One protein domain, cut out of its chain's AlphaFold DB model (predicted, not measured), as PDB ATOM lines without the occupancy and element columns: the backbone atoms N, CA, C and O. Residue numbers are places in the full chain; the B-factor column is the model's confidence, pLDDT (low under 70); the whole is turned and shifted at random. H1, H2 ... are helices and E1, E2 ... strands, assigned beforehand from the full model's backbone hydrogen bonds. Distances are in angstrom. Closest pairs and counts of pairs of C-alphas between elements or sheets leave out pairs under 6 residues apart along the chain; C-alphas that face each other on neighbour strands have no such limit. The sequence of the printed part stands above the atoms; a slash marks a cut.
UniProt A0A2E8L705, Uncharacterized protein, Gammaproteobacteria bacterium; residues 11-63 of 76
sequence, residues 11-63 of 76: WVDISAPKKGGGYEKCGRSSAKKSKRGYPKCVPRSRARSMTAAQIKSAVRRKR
ATOM      1  N   TRP A  11     367.227 381.153 335.963       94.12
ATOM      2  CA  TRP A  11     365.960 381.847 335.749       94.12
ATOM      3  C   TRP A  11     364.915 381.432 336.783       94.12
ATOM      4  O   TRP A  11     364.585 380.254 336.938       94.12
ATOM      5  N   VAL A  12     364.302 382.421 337.432       95.62
ATOM      6  CA  VAL A  12     363.275 382.220 338.462       95.62
ATOM      7  C   VAL A  12     361.967 382.917 338.104       95.62
ATOM      8  O   VAL A  12     361.950 383.937 337.416       95.62
ATOM      9  N   ASP A  13     360.852 382.366 338.576       94.31
ATOM     10  CA  ASP A  13     359.516 382.931 338.403       94.31
ATOM     11  C   ASP A  13     359.112 383.758 339.625       94.31
ATOM     12  O   ASP A  13     358.652 383.225 340.636       94.31
ATOM     13  N   ILE A  14     359.201 385.083 339.505       94.88
ATOM     14  CA  ILE A  14     358.865 386.004 340.603       94.88
ATOM     15  C   ILE A  14     357.375 386.006 340.970       94.88
ATOM     16  O   ILE A  14     356.979 386.619 341.959       94.88
ATOM     17  N   SER A  15     356.525 385.329 340.190       91.00
ATOM     18  CA  SER A  15     355.106 385.150 340.515       91.00
ATOM     19  C   SER A  15     354.811 383.927 341.394       91.00
ATOM     20  O   SER A  15     353.659 383.747 341.796       91.00
ATOM     21  N   ALA A  16     355.832 383.123 341.710       92.31
ATOM     22  CA  ALA A  16     355.750 381.925 342.541       92.31
ATOM     23  C   ALA A  16     356.788 381.974 343.682       92.31
ATOM     24  O   ALA A  16     357.853 381.361 343.578       92.31
ATOM     25  N   PRO A  17     356.515 382.746 344.749       92.50
ATOM     26  CA  PRO A  17     357.374 382.790 345.929       92.50
ATOM     27  C   PRO A  17     357.338 381.461 346.694       92.50
ATOM     28  O   PRO A  17     356.288 380.823 346.787       92.50
ATOM     29  N   LYS A  18     358.480 381.073 347.265       93.12
ATOM     30  CA  LYS A  18     358.605 379.878 348.110       93.12
ATOM     31  C   LYS A  18     358.348 380.203 349.576       93.12
ATOM     32  O   LYS A  18     358.691 381.289 350.050       93.12
ATOM     33  N   LYS A  19     357.824 379.227 350.321       87.75
ATOM     34  CA  LYS A  19     357.827 379.273 351.789       87.75
ATOM     35  C   LYS A  19     359.288 379.155 352.247       87.75
ATOM     36  O   LYS A  19     359.939 378.170 351.922       87.75
ATOM     37  N   GLY A  20     359.810 380.188 352.908       86.62
ATOM     38  CA  GLY A  20     361.238 380.301 353.252       86.62
ATOM     39  C   GLY A  20     362.048 381.250 352.358       86.62
ATOM     40  O   GLY A  20     363.253 381.386 352.542       86.62
ATOM     41  N   GLY A  21     361.400 381.949 351.420       88.12
ATOM     42  CA  GLY A  21     362.029 383.003 350.627       88.12
ATOM     43  C   GLY A  21     362.557 382.544 349.267       88.12
ATOM     44  O   GLY A  21     362.699 381.361 348.959       88.12
ATOM     45  N   GLY A  22     362.824 383.522 348.401       91.88
ATOM     46  CA  GLY A  22     363.135 383.265 347.000       91.88
ATOM     47  C   GLY A  22     361.923 382.808 346.180       91.88
ATOM     48  O   GLY A  22     360.768 383.001 346.561       91.88
ATOM     49  N   TYR A  23     362.213 382.237 345.011       94.88
ATOM     50  CA  TYR A  23     361.237 381.984 343.954       94.88
ATOM     51  C   TYR A  23     361.442 380.605 343.333       94.88
ATOM     52  O   TYR A  23     362.553 380.070 343.326       94.88
ATOM     53  N   GLU A  24     360.362 380.032 342.812       93.94
ATOM     54  CA  GLU A  24     360.404 378.803 342.025       93.94
ATOM     55  C   GLU A  24     361.222 378.960 340.744       93.94
ATOM     56  O   GLU A  24     361.301 380.050 340.168       93.94
ATOM     57  N   LYS A  25     361.788 377.847 340.260       93.44
ATOM     58  CA  LYS A  25     362.467 377.837 338.960       93.44
ATOM     59  C   LYS A  25     361.485 378.236 337.853       93.44
ATOM     60  O   LYS A  25     360.314 377.828 337.840       93.44
ATOM     61  N   CYS A  26     361.970 379.057 336.927       91.81
ATOM     62  CA  CYS A  26     361.265 379.361 335.691       91.81
ATOM     63  C   CYS A  26     361.243 378.122 334.777       91.81
ATOM     64  O   CYS A  26     362.089 377.240 334.885       91.81
ATOM     65  N   GLY A  27     360.254 378.031 333.883       85.31
ATOM     66  CA  GLY A  27     360.179 376.958 332.882       85.31
ATOM     67  C   GLY A  27     359.580 375.638 333.378       85.31
ATOM     68  O   GLY A  27     359.496 374.687 332.607       85.31
ATOM     69  N   ARG A  28     359.102 375.572 334.629       88.88
ATOM     70  CA  ARG A  28     358.456 374.372 335.187       88.88
ATOM     71  C   ARG A  28     357.227 373.930 334.378       88.88
ATOM     72  O   ARG A  28     356.364 374.744 334.039       88.88
ATOM     73  N   SER A  29     357.096 372.625 334.143       84.25
ATOM     74  CA  SER A  29     355.979 372.036 333.382       84.25
ATOM     75  C   SER A  29     354.611 372.319 334.008       84.25
ATOM     76  O   SER A  29     353.637 372.545 333.290       84.25
ATOM     77  N   SER A  30     354.540 372.407 335.339       81.56
ATOM     78  CA  SER A  30     353.314 372.754 336.070       81.56
ATOM     79  C   SER A  30     352.804 374.170 335.773       81.56
ATOM     80  O   SER A  30     351.606 374.421 335.867       81.56
ATOM     81  N   ALA A  31     353.676 375.098 335.359       82.19
ATOM     82  CA  ALA A  31     353.260 376.448 334.984       82.19
ATOM     83  C   ALA A  31     352.542 376.476 333.626       82.19
ATOM     84  O   ALA A  31     351.618 377.271 333.456       82.19
ATOM     85  N   LYS A  32     352.909 375.581 332.692       75.75
ATOM     86  CA  LYS A  32     352.331 375.520 331.334       75.75
ATOM     87  C   LYS A  32     350.829 375.235 331.346       75.75
ATOM     88  O   LYS A  32     350.094 375.822 330.565       75.75
ATOM     89  N   LYS A  33     350.375 374.364 332.251       78.38
ATOM     90  CA  LYS A  33     348.957 373.993 332.404       78.38
ATOM     91  C   LYS A  33     348.201 374.897 333.386       78.38
ATOM     92  O   LYS A  33     347.038 374.652 333.689       78.38
ATOM     93  N   SER A  34     348.853 375.923 333.934       78.06
ATOM     94  CA  SER A  34     348.230 376.762 334.954       78.06
ATOM     95  C   SER A  34     347.253 377.765 334.334       78.06
ATOM     96  O   SER A  34     347.565 378.423 333.341       78.06
ATOM     97  N   LYS A  35     346.111 377.998 334.999       78.31
ATOM     98  CA  LYS A  35     345.166 379.086 334.656       78.31
ATOM     99  C   LYS A  35     345.819 380.481 334.669       78.31
ATOM    100  O   LYS A  35     345.257 381.442 334.161       78.31
ATOM    101  N   ARG A  36     347.014 380.605 335.264       75.50
ATOM    102  CA  ARG A  36     347.791 381.848 335.380       75.50
ATOM    103  C   ARG A  36     348.632 382.151 334.131       75.50
ATOM    104  O   ARG A  36     349.285 383.196 334.118       75.50
ATOM    105  N   GLY A  37     348.640 381.273 333.123       77.25
ATOM    106  CA  GLY A  37     349.419 381.428 331.891       77.25
ATOM    107  C   GLY A  37     350.933 381.348 332.117       77.25
ATOM    108  O   GLY A  37     351.401 380.732 333.076       77.25
ATOM    109  N   TYR A  38     351.706 382.004 331.248       76.00
ATOM    110  CA  TYR A  38     353.170 381.974 331.309       76.00
ATOM    111  C   TYR A  38     353.718 382.598 332.606       76.00
ATOM    112  O   TYR A  38     353.192 383.613 333.074       76.00
ATOM    113  N   PRO A  39     354.760 382.014 333.221       88.50
ATOM    114  CA  PRO A  39     355.396 382.565 334.419       88.50
ATOM    115  C   PRO A  39     356.071 383.920 334.143       88.50
ATOM    116  O   PRO A  39     356.421 384.231 333.004       88.50
ATOM    117  N   LYS A  40     356.279 384.742 335.183       90.62
ATOM    118  CA  LYS A  40     357.041 385.995 335.046       90.62
ATOM    119  C   LYS A  40     358.501 385.706 335.374       90.62
ATOM    120  O   LYS A  40     358.903 385.778 336.531       90.62
ATOM    121  N   CYS A  41     359.269 385.359 334.350       92.94
ATOM    122  CA  CYS A  41     360.648 384.925 334.521       92.94
ATOM    123  C   CYS A  41     361.653 386.072 334.466       92.94
ATOM    124  O   CYS A  41     361.541 386.958 333.618       92.94
ATOM    125  N   VAL A  42     362.633 386.025 335.364       94.31
ATOM    126  CA  VAL A  42     363.801 386.912 335.393       94.31
ATOM    127  C   VAL A  42     365.026 386.132 335.895       94.31
ATOM    128  O   VAL A  42     364.848 385.130 336.597       94.31
ATOM    129  N   PRO A  43     366.256 386.586 335.608       94.94
ATOM    130  CA  PRO A  43     367.457 386.016 336.210       94.94
ATOM    131  C   PRO A  43     367.428 386.166 337.732       94.94
ATOM    132  O   PRO A  43     366.963 387.180 338.263       94.94
ATOM    133  N   ARG A  44     367.950 385.182 338.466       94.12
ATOM    134  CA  ARG A  44     367.966 385.194 339.934       94.12
ATOM    135  C   ARG A  44     368.751 386.373 340.499       94.12
ATOM    136  O   ARG A  44     368.336 386.934 341.511       94.12
ATOM    137  N   SER A  45     369.829 386.779 339.830       93.06
ATOM    138  CA  SER A  45     370.571 388.011 340.129       93.06
ATOM    139  C   SER A  45     369.642 389.226 340.098       93.06
ATOM    140  O   SER A  45     369.548 389.963 341.076       93.06
ATOM    141  N   ARG A  46     368.852 389.370 339.027       93.44
ATOM    142  CA  ARG A  46     367.882 390.457 338.883       93.44
ATOM    143  C   ARG A  46     366.770 390.389 339.922       93.44
ATOM    144  O   ARG A  46     366.406 391.426 340.463       93.44
ATOM    145  N   ALA A  47     366.251 389.199 340.224       94.50
ATOM    146  CA  ALA A  47     365.226 389.027 341.253       94.50
ATOM    147  C   ALA A  47     365.712 389.484 342.638       94.50
ATOM    148  O   ALA A  47     364.935 390.076 343.378       94.50
ATOM    149  N   ARG A  48     366.987 389.240 342.973       93.12
ATOM    150  CA  ARG A  48     367.601 389.694 344.233       93.12
ATOM    151  C   ARG A  48     367.728 391.214 344.312       93.12
ATOM    152  O   ARG A  48     367.588 391.766 345.394       93.12
ATOM    153  N   SER A  49     367.965 391.882 343.185       95.06
ATOM    154  CA  SER A  49     368.055 393.347 343.126       95.06
ATOM    155  C   SER A  49     366.693 394.050 343.097       95.06
ATOM    156  O   SER A  49     366.645 395.272 343.209       95.06
ATOM    157  N   MET A  50     365.590 393.327 342.884       95.00
ATOM    158  CA  MET A  50     364.259 393.930 342.848       95.00
ATOM    159  C   MET A  50     363.686 394.084 344.257       95.00
ATOM    160  O   MET A  50     363.706 393.154 345.059       95.00
ATOM    161  N   THR A  51     363.070 395.233 344.527       94.88
ATOM    162  CA  THR A  51     362.328 395.440 345.774       94.88
ATOM    163  C   THR A  51     360.995 394.691 345.756       94.88
ATOM    164  O   THR A  51     360.408 394.434 344.698       94.88
ATOM    165  N   ALA A  52     360.447 394.395 346.937       92.25
ATOM    166  CA  ALA A  52     359.137 393.749 347.058       92.25
ATOM    167  C   ALA A  52     358.029 394.524 346.313       92.25
ATOM    168  O   ALA A  52     357.174 393.921 345.659       92.25
ATOM    169  N   ALA A  53     358.079 395.861 346.338       95.56
ATOM    170  CA  ALA A  53     357.144 396.723 345.619       95.56
ATOM    171  C   ALA A  53     357.267 396.579 344.092       95.56
ATOM    172  O   ALA A  53     356.255 396.449 343.395       95.56
ATOM    173  N   GLN A  54     358.494 396.529 343.562       96.19
ATOM    174  CA  GLN A  54     358.741 396.310 342.134       96.19
ATOM    175  C   GLN A  54     358.227 394.940 341.682       96.19
ATOM    176  O   GLN A  54     357.568 394.840 340.643       96.19
ATOM    177  N   ILE A  55     358.473 393.896 342.478       94.31
ATOM    178  CA  ILE A  55     358.007 392.535 342.194       94.31
ATOM    179  C   ILE A  55     356.478 392.483 342.207       94.31
ATOM    180  O   ILE A  55     355.872 392.022 341.238       94.31
ATOM    181  N   LYS A  56     355.840 393.039 343.245       94.38
ATOM    182  CA  LYS A  56     354.375 393.131 343.349       94.38
ATOM    183  C   LYS A  56     353.776 393.865 342.150       94.38
ATOM    184  O   LYS A  56     352.813 393.383 341.556       94.38
ATOM    185  N   SER A  57     354.371 394.987 341.751       94.81
ATOM    186  CA  SER A  57     353.932 395.773 340.595       94.81
ATOM    187  C   SER A  57     354.071 394.994 339.279       94.81
ATOM    188  O   SER A  57     353.127 394.937 338.488       94.81
ATOM    189  N   ALA A  58     355.201 394.311 339.066       92.81
ATOM    190  CA  ALA A  58     355.431 393.482 337.883       92.81
ATOM    191  C   ALA A  58     354.442 392.308 337.789       92.81
ATOM    192  O   ALA A  58     353.871 392.062 336.723       92.81
ATOM    193  N   VAL A  59     354.201 391.611 338.903       91.69
ATOM    194  CA  VAL A  59     353.234 390.508 338.973       91.69
ATOM    195  C   VAL A  59     351.807 391.020 338.765       91.69
ATOM    196  O   VAL A  59     351.050 390.392 338.026       91.69
ATOM    197  N   ARG A  60     351.445 392.173 339.346       91.69
ATOM    198  CA  ARG A  60     350.132 392.809 339.149       91.69
ATOM    199  C   ARG A  60     349.875 393.108 337.674       91.69
ATOM    200  O   ARG A  60     348.863 392.661 337.145       91.69
ATOM    201  N   ARG A  61     350.810 393.784 336.994       89.69
ATOM    202  CA  ARG A  61     350.689 394.089 335.554       89.69
ATOM    203  C   ARG A  61     350.543 392.823 334.711       89.69
ATOM    204  O   ARG A  61     349.680 392.755 333.846       89.69
ATOM    205  N   LYS A  62     351.331 391.786 335.016       86.00
ATOM    206  CA  LYS A  62     351.237 390.484 334.339       86.00
ATOM    207  C   LYS A  62     349.873 389.817 334.528       86.00
ATOM    208  O   LYS A  62     349.371 389.194 333.603       86.00
ATOM    209  N   ARG A  63     349.286 389.899 335.725       86.62
ATOM    210  CA  ARG A  63     347.968 389.307 336.013       86.62
ATOM    211  C   ARG A  63     346.823 390.079 335.365       86.62
ATOM    212  O   ARG A  63     345.848 389.447 334.984       86.62
TER     213      ARG A  63
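What this domain is: This is residues 11 to 63 of the 76 residues of an uncharacterized protein of Gammaproteobacteria bacterium (UniProt A0A2E8L705). Look first for a small antiparallel sheet of three strands, with E1 in the middle; the short helix H2 packs over E1, and the longest helix, H3, passes E1 and only grazes the sheet. At the other end of the domain from H2, the chain swings out in a loop that holds the short helix H1, away from H2 and H3. You have 53 printed residues, with three named helices and three named strands in the chain order E1 E2 H1 E3 H2 H3; the sheet's order is E2 E1 E3, and the class is mixed, helices and strands. The whole is compact, with a radius of gyration of the C-alphas of 10.5 A and spans of 29 by 21 by 19 A.

How they stand to each other: Begin at E1, residues 11 to 17, the inner strand. On one side of it find its antiparallel neighbour E2, residues 23 to 25, which makes a hairpin with it; N 13 and O 24 are within hydrogen-bond range at 2.8 A. On its other side is E3, residues 41 to 43, also antiparallel, with N 12 and O 42 within range at 2.9 A. Between E2 and E3 along the chain comes H1, residues 29 to 32; E2, H1 and E3 form a split strand-helix-strand unit, two strands of one sheet joined through a helix, with E1 between them in the sheet, and its crossover is right-handed. H1 is not on the sheet and is apart from E1. H2, residues 44 to 49, is on the sheet at a height of 9.4 A and lies over E1; at 28 degrees to E1 on the local plane, it only just runs along the strands. The closest C-alphas of E1 and H2 are those of Trp 11 and Arg 44, 5.7 A apart. H3, residues 52 to 63, only grazes the sheet with its residues 55 to 63; its closest C-alphas to E1 are those of Ser 15 and Val 59, 5.9 A apart. H2 and H3 are only just apart, at 8.1 A. In H2 and H3 every O i to N i+4 pair is within hydrogen-bond range; H1 is too short for such a pair, and its one O i to N i+3 pair is within range.

Where its parts are: Find C-alpha 11 at (365.960, 381.847, 335.749); from there E1 runs 13.4 A to C-alpha 17. E2 is 6.6 A long, H1 5.4 A, E3 7.1 A and H2 8.8 A. Find C-alpha 52 at (359.137, 393.749, 347.058); from there H3 runs 16.3 A to C-alpha 63 at (347.968, 389.307, 336.013).

The domain as a whole: The two C-alphas farthest apart are those of Lys 33 and Ser 49, 29.2 A. The printed part has no cut; no link is long, and the one from H1 to E3 is short while the others are tight. The mean pLDDT of the printed part is 89.8, and no printed residue is under 70.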